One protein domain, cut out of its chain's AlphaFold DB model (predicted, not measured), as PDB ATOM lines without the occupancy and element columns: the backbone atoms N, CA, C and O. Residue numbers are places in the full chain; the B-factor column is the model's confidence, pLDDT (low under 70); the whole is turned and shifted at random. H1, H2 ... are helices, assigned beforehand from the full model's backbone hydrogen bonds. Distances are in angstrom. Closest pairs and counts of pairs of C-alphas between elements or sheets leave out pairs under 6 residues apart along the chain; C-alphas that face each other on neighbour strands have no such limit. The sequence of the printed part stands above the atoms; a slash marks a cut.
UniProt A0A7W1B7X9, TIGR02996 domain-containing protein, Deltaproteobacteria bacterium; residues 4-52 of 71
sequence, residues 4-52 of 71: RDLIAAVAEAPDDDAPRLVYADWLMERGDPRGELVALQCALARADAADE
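This is residues 4 to 52 of the 71 residues of the protein "TIGR02996 domain-containing protein" of Deltaproteobacteria bacterium (UniProt A0A7W1B7X9). Three helices run back and forth as a flat zigzag, with H2 in the middle, H1 along one side of it and the first part of H3 along the other. H3 is the longest helix, and residues 47 to 52, of which 47 to 51 belong to H3, stick out past the other two helices. The printed part has 49 residues with three named helices, in the order H1, H2, H3, and no named strand; its class is all helix. It is only just compact, close to loose, with a radius of gyration of the C-alphas of 11.1 A, and its C-alphas span 34 by 23 by 10 A, a flat outline.

Find C-alpha 4 at (214.283, 182.220, 179.218), where the printed part begins; from there H1, residues 4 to 12, runs 12.3 A to C-alpha 12. Past residues 13 to 16, look for C-alpha 17 at (208.138, 172.120, 192.006), where H2 begins; it holds residues 17 to 28 and measures 16.0 A from first to last C-alpha. Residues 29 to 33 then lead to H3, residues 34 to 51, which runs 26.1 A and ends at C-alpha 51, at (198.305, 159.659, 199.069).

Start at H2, which touches both other helices. H1 and H2 form a helical hairpin, opposite ways at a shallow tilt of 22 degrees. H2 touches H1 with residues 19 to 23 alone, and their closest C-alphas, those of Val 10 and Pro 19, are 5.2 A apart. H2 and H3 form a second helical hairpin, opposite ways at a shallow tilt of 30 degrees. H3 touches H2 with residues 34 to 42 alone; look at Ala 24 and Gly 35, whose C-alphas are the closest of the two helices, at 3.9 A. H1 and H3 are apart. Along the backbone of H1, H2 and H3, each O i to N i+4 pair is within hydrogen-bond range.

The two C-alphas farthest apart are those of Arg 30, between H2 and H3, and Glu 52, at 35.2 A. From the first to the last printed C-alpha, Arg 4 to Glu 52, the distance is 34.2 A. The printed part has no cut, and both links, H1 to H2 and H2 to H3, are tight. Residues 47 to 52, of which 47 to 51 belong to H3, stand free. In the B-factor column you will find a mean pLDDT of 93.6 for the printed part of this model, with residues 50 to 52 under 70.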
ATOM      1  N   ARG A   4     213.321 183.261 179.599       97.50
ATOM      2  CA  ARG A   4     214.283 182.220 179.218       97.50
ATOM      3  C   ARG A   4     215.082 181.748 180.423       97.50
ATOM      4  O   ARG A   4     215.291 180.546 180.546       97.50
ATOM      5  N   ASP A   5     215.464 182.658 181.314       97.50
ATOM      6  CA  ASP A   5     216.145 182.331 182.569       97.50
ATOM      7  C   ASP A   5     215.272 181.419 183.447       97.50
ATOM      8  O   ASP A   5     215.743 180.426 184.001       97.50
ATOM      9  N   LEU A   6     213.973 181.724 183.527       97.44
ATOM     10  CA  LEU A   6     212.989 180.927 184.264       97.44
ATOM     11  C   LEU A   6     212.803 179.536 183.661       97.44
ATOM     12  O   LEU A   6     212.814 178.540 184.382       97.44
ATOM     13  N   ILE A   7     212.668 179.458 182.337       97.19
ATOM     14  CA  ILE A   7     212.545 178.179 181.630       97.19
ATOM     15  C   ILE A   7     213.821 177.347 181.789       97.19
ATOM     16  O   ILE A   7     213.726 176.139 181.992       97.19
ATOM     17  N   ALA A   8     215.004 177.966 181.737       97.81
ATOM     18  CA  ALA A   8     216.266 177.273 181.969       97.81
ATOM     19  C   ALA A   8     216.329 176.691 183.390       97.81
ATOM     20  O   ALA A   8     216.655 175.520 183.548       97.81
ATOM     21  N   ALA A   9     215.923 177.455 184.411       97.06
ATOM     22  CA  ALA A   9     215.857 176.958 185.786       97.06
ATOM     23  C   ALA A   9     214.897 175.764 185.942       97.06
ATOM     24  O   ALA A   9     215.204 174.818 186.665       97.06
ATOM     25  N   VAL A  10     213.759 175.772 185.240       97.19
ATOM     26  CA  VAL A  10     212.841 174.621 185.189       97.19
ATOM     27  C   VAL A  10     213.477 173.432 184.462       97.19
ATOM     28  O   VAL A  10     213.294 172.295 184.884       97.19
ATOM     29  N   ALA A  11     214.225 173.668 183.385       97.06
ATOM     30  CA  ALA A  11     214.852 172.608 182.600       97.06
ATOM     31  C   ALA A  11     215.977 171.876 183.351       97.06
ATOM     32  O   ALA A  11     216.157 170.680 183.137       97.06
ATOM     33  N   GLU A  12     216.697 172.560 184.244       97.88
ATOM     34  CA  GLU A  12     217.729 171.940 185.089       97.88
ATOM     35  C   GLU A  12     217.140 170.961 186.122       97.88
ATOM     36  O   GLU A  12     217.792 169.986 186.496       97.88
ATOM     37  N   ALA A  13     215.903 171.190 186.571       93.81
ATOM     38  CA  ALA A  13     215.222 170.349 187.556       93.81
ATOM     39  C   ALA A  13     213.711 170.238 187.254       93.81
ATOM     40  O   ALA A  13     212.888 170.813 187.970       93.81
ATOM     41  N   PRO A  14     213.313 169.485 186.210       92.88
ATOM     42  CA  PRO A  14     211.928 169.472 185.729       92.88
ATOM     43  C   PRO A  14     210.941 168.864 186.732       92.88
ATOM     44  O   PRO A  14     209.783 169.280 186.787       92.88
ATOM     45  N   ASP A  15     211.396 167.913 187.549       91.25
ATOM     46  CA  ASP A  15     210.573 167.269 188.575       91.25
ATOM     47  C   ASP A  15     210.483 168.094 189.868       91.25
ATOM     48  O   ASP A  15     209.603 167.844 190.689       91.25
ATOM     49  N   ASP A  16     211.309 169.131 190.038       94.69
ATOM     50  CA  ASP A  16     211.232 170.021 191.198       94.69
ATOM     51  C   ASP A  16     210.103 171.046 191.013       94.69
ATOM     52  O   ASP A  16     210.003 171.739 189.998       94.69
ATOM     53  N   ASP A  17     209.217 171.136 192.003       97.00
ATOM     54  CA  ASP A  17     208.138 172.120 192.006       97.00
ATOM     55  C   ASP A  17     208.663 173.547 192.225       97.00
ATOM     56  O   ASP A  17     208.000 174.498 191.818       97.00
ATOM     57  N   ALA A  18     209.811 173.734 192.884       96.94
ATOM     58  CA  ALA A  18     210.304 175.054 193.269       96.94
ATOM     59  C   ALA A  18     210.550 175.993 192.067       96.94
ATOM     60  O   ALA A  18     209.919 177.054 192.022       96.94
ATOM     61  N   PRO A  19     211.377 175.643 191.057       97.75
ATOM     62  CA  PRO A  19     211.564 176.504 189.887       97.75
ATOM     63  C   PRO A  19     210.274 176.651 189.065       97.75
ATOM     64  O   PRO A  19     210.014 177.718 188.504       97.75
ATOM     65  N   ARG A  20     209.423 175.615 189.042       97.69
ATOM     66  CA  ARG A  20     208.122 175.645 188.358       97.69
ATOM     67  C   ARG A  20     207.165 176.656 188.987       97.69
ATOM     68  O   ARG A  20     206.509 177.392 188.256       97.69
ATOM     69  N   LEU A  21     207.111 176.739 190.315       98.19
ATOM     70  CA  LEU A  21     206.266 177.702 191.023       98.19
ATOM     71  C   LEU A  21     206.764 179.142 190.870       98.19
ATOM     72  O   LEU A  21     205.952 180.034 190.658       98.19
ATOM     73  N   VAL A  22     208.080 179.367 190.863       98.06
ATOM     74  CA  VAL A  22     208.637 180.704 190.583       98.06
ATOM     75  C   VAL A  22     208.265 181.169 189.169       98.06
ATOM     76  O   VAL A  22     207.899 182.328 188.964       98.06
ATOM     77  N   TYR A  23     208.315 180.267 188.185       98.25
ATOM     78  CA  TYR A  23     207.851 180.568 186.831       98.25
ATOM     79  C   TYR A  23     206.334 180.814 186.774       98.25
ATOM     80  O   TYR A  23     205.884 181.730 186.083       98.25
ATOM     81  N   ALA A  24     205.551 180.042 187.530       98.44
ATOM     82  CA  ALA A  24     204.106 180.209 187.634       98.44
ATOM     83  C   ALA A  24     203.722 181.601 188.163       98.44
ATOM     84  O   ALA A  24     202.896 182.275 187.547       98.44
ATOM     85  N   ASP A  25     204.361 182.056 189.242       98.50
ATOM     86  CA  ASP A  25     204.136 183.384 189.823       98.50
ATOM     87  C   ASP A  25     204.476 184.494 188.819       98.50
ATOM     88  O   ASP A  25     203.674 185.401 188.588       98.50
ATOM     89  N   TRP A  26     205.613 184.375 188.123       98.38
ATOM     90  CA  TRP A  26     206.031 185.342 187.101       98.38
ATOM     91  C   TRP A  26     205.038 185.462 185.930       98.38
ATOM     92  O   TRP A  26     204.846 186.559 185.388       98.38
ATOM     93  N   LEU A  27     204.412 184.346 185.533       98.44
ATOM     94  CA  LEU A  27     203.365 184.296 184.506       98.44
ATOM     95  C   LEU A  27     202.047 184.901 185.010       98.44
ATOM     96  O   LEU A  27     201.414 185.676 184.290       98.44
ATOM     97  N   MET A  28     201.655 184.600 186.251       98.44
ATOM     98  CA  MET A  28     200.436 185.135 186.870       98.44
ATOM     99  C   MET A  28     200.491 186.659 187.023       98.44
ATOM    100  O   MET A  28     199.514 187.335 186.702       98.44
ATOM    101  N   GLU A  29     201.643 187.221 187.399       98.12
ATOM    102  CA  GLU A  29     201.861 188.677 187.442       98.12
ATOM    103  C   GLU A  29     201.628 189.366 186.085       98.12
ATOM    104  O   GLU A  29     201.333 190.559 186.025       98.12
ATOM    105  N   ARG A  30     201.752 188.617 184.984       97.94
ATOM    106  CA  ARG A  30     201.545 189.093 183.608       97.94
ATOM    107  C   ARG A  30     200.154 188.775 183.063       97.94
ATOM    108  O   ARG A  30     199.867 189.121 181.919       97.94
ATOM    109  N   GLY A  31     199.302 188.129 183.858       98.00
ATOM    110  CA  GLY A  31     197.988 187.657 183.425       98.00
ATOM    111  C   GLY A  31     198.054 186.505 182.419       98.00
ATOM    112  O   GLY A  31     197.095 186.298 181.677       98.00
ATOM    113  N   ASP A  32     199.171 185.773 182.359       98.44
ATOM    114  CA  ASP A  32     199.311 184.618 181.477       98.44
ATOM    115  C   ASP A  32     198.681 183.370 182.135       98.44
ATOM    116  O   ASP A  32     199.125 182.949 183.211       98.44
ATOM    117  N   PRO A  33     197.673 182.734 181.503       98.06
ATOM    118  CA  PRO A  33     196.960 181.587 182.075       98.06
ATOM    119  C   PRO A  33     197.846 180.350 182.288       98.06
ATOM    120  O   PRO A  33     197.476 179.449 183.045       98.06
ATOM    121  N   ARG A  34     199.033 180.286 181.666       98.00
ATOM    122  CA  ARG A  34     200.018 179.229 181.935       98.00
ATOM    123  C   ARG A  34     200.450 179.219 183.403       98.00
ATOM    124  O   ARG A  34     200.773 178.152 183.915       98.00
ATOM    125  N   GLY A  35     200.437 180.370 184.079       98.38
ATOM    126  CA  GLY A  35     200.844 180.467 185.479       98.38
ATOM    127  C   GLY A  35     199.944 179.648 186.405       98.38
ATOM    128  O   GLY A  35     200.424 178.782 187.135       98.38
ATOM    129  N   GLU A  36     198.627 179.837 186.300       98.38
ATOM    130  CA  GLU A  36     197.652 179.067 187.083       98.38
ATOM    131  C   GLU A  36     197.736 177.564 186.772       98.38
ATOM    132  O   GLU A  36     197.735 176.732 187.682       98.38
ATOM    133  N   LEU A  37     197.896 177.203 185.494       98.25
ATOM    134  CA  LEU A  37     198.060 175.809 185.082       98.25
ATOM    135  C   LEU A  37     199.268 175.145 185.761       98.25
ATOM    136  O   LEU A  37     199.135 174.045 186.301       98.25
ATOM    137  N   VAL A  38     200.434 175.796 185.741       97.62
ATOM    138  CA  VAL A  38     201.660 175.247 186.341       97.62
ATOM    139  C   VAL A  38     201.503 175.097 187.855       97.62
ATOM    140  O   VAL A  38     201.864 174.053 188.404       97.62
ATOM    141  N   ALA A  39     200.908 176.081 188.534       97.94
ATOM    142  CA  ALA A  39     200.648 176.004 189.970       97.94
ATOM    143  C   ALA A  39     199.733 174.818 190.330       97.94
ATOM    144  O   ALA A  39     200.034 174.054 191.254       97.94
ATOM    145  N   LEU A  40     198.660 174.605 189.560       97.31
ATOM    146  CA  LEU A  40     197.748 173.473 189.744       97.31
ATOM    147  C   LEU A  40     198.436 172.124 189.496       97.31
ATOM    148  O   LEU A  40     198.210 171.177 190.249       97.31
ATOM    149  N   GLN A  41     199.300 172.023 188.482       95.38
ATOM    150  CA  GLN A  41     200.079 170.807 188.222       95.38
ATOM    151  C   GLN A  41     201.005 170.454 189.396       95.38
ATOM    152  O   GLN A  41     201.055 169.289 189.790       95.38
ATOM    153  N   CYS A  42     201.677 171.445 189.994       95.69
ATOM    154  CA  CYS A  42     202.507 171.240 191.188       95.69
ATOM    155  C   CYS A  42     201.662 170.783 192.390       95.69
ATOM    156  O   CYS A  42     202.017 169.839 193.093       95.69
ATOM    157  N   ALA A  43     200.507 171.418 192.618       94.44
ATOM    158  CA  ALA A  43     199.608 171.049 193.711       94.44
ATOM    159  C   ALA A  43     199.078 169.609 193.574       94.44
ATOM    160  O   ALA A  43     199.032 168.874 194.560       94.44
ATOM    161  N   LEU A  44     198.724 169.190 192.354       91.25
ATOM    162  CA  LEU A  44     198.285 167.823 192.063       91.25
ATOM    163  C   LEU A  44     199.399 166.799 192.306       91.25
ATOM    164  O   LEU A  44     199.138 165.775 192.927       91.25
ATOM    165  N   ALA A  45     200.631 167.090 191.878       88.62
ATOM    166  CA  ALA A  45     201.770 166.200 192.098       88.62
ATOM    167  C   ALA A  45     202.043 165.957 193.595       88.62
ATOM    168  O   ALA A  45     202.303 164.829 194.006       88.62
ATOM    169  N   ARG A  46     201.912 166.996 194.432       85.25
ATOM    170  CA  ARG A  46     202.046 166.869 195.894       85.25
ATOM    171  C   ARG A  46     200.921 166.065 196.529       85.25
ATOM    172  O   ARG A  46     201.171 165.318 197.470       85.25
ATOM    173  N   ALA A  47     199.692 166.236 196.044       80.81
ATOM    174  CA  ALA A  47     198.547 165.480 196.536       80.81
ATOM    175  C   ALA A  47     198.698 163.982 196.228       80.81
ATOM    176  O   ALA A  47     198.463 163.166 197.114       80.81
ATOM    177  N   ASP A  48     199.156 163.641 195.019       76.44
ATOM    178  CA  ASP A  48     199.451 162.257 194.639       76.44
ATOM    179  C   ASP A  48     200.565 161.670 195.542       76.44
ATOM    180  O   ASP A  48     200.408 160.577 196.079       76.44
ATOM    181  N   ALA A  49     201.641 162.420 195.817       75.12
ATOM    182  CA  ALA A  49     202.715 161.968 196.715       75.12
ATOM    183  C   ALA A  49     202.268 161.791 198.182       75.12
ATOM    184  O   ALA A  49     202.783 160.933 198.897       75.12
ATOM    185  N   ALA A  50     201.319 162.602 198.658       69.12
ATOM    186  CA  ALA A  50     200.777 162.478 200.009       69.12
ATOM    187  C   ALA A  50     199.862 161.249 200.166       69.12
ATOM    188  O   ALA A  50     199.841 160.647 201.240       69.12
ATOM    189  N   ASP A  51     199.142 160.867 199.106       64.56
ATOM    190  CA  ASP A  51     198.305 159.659 199.069       64.56
ATOM    191  C   ASP A  51     199.154 158.380 199.202       64.56
ATOM    192  O   ASP A  51     198.788 157.463 199.937       64.56
ATOM    193  N   GLU A  52     200.349 158.359 198.593       65.50
ATOM    194  CA  GLU A  52     201.297 157.233 198.665       65.50
ATOM    195  C   GLU A  52     201.841 156.955 200.083       65.50
ATOM    196  O   GLU A  52     202.301 155.848 200.365       65.50
TER     197      GLU A  52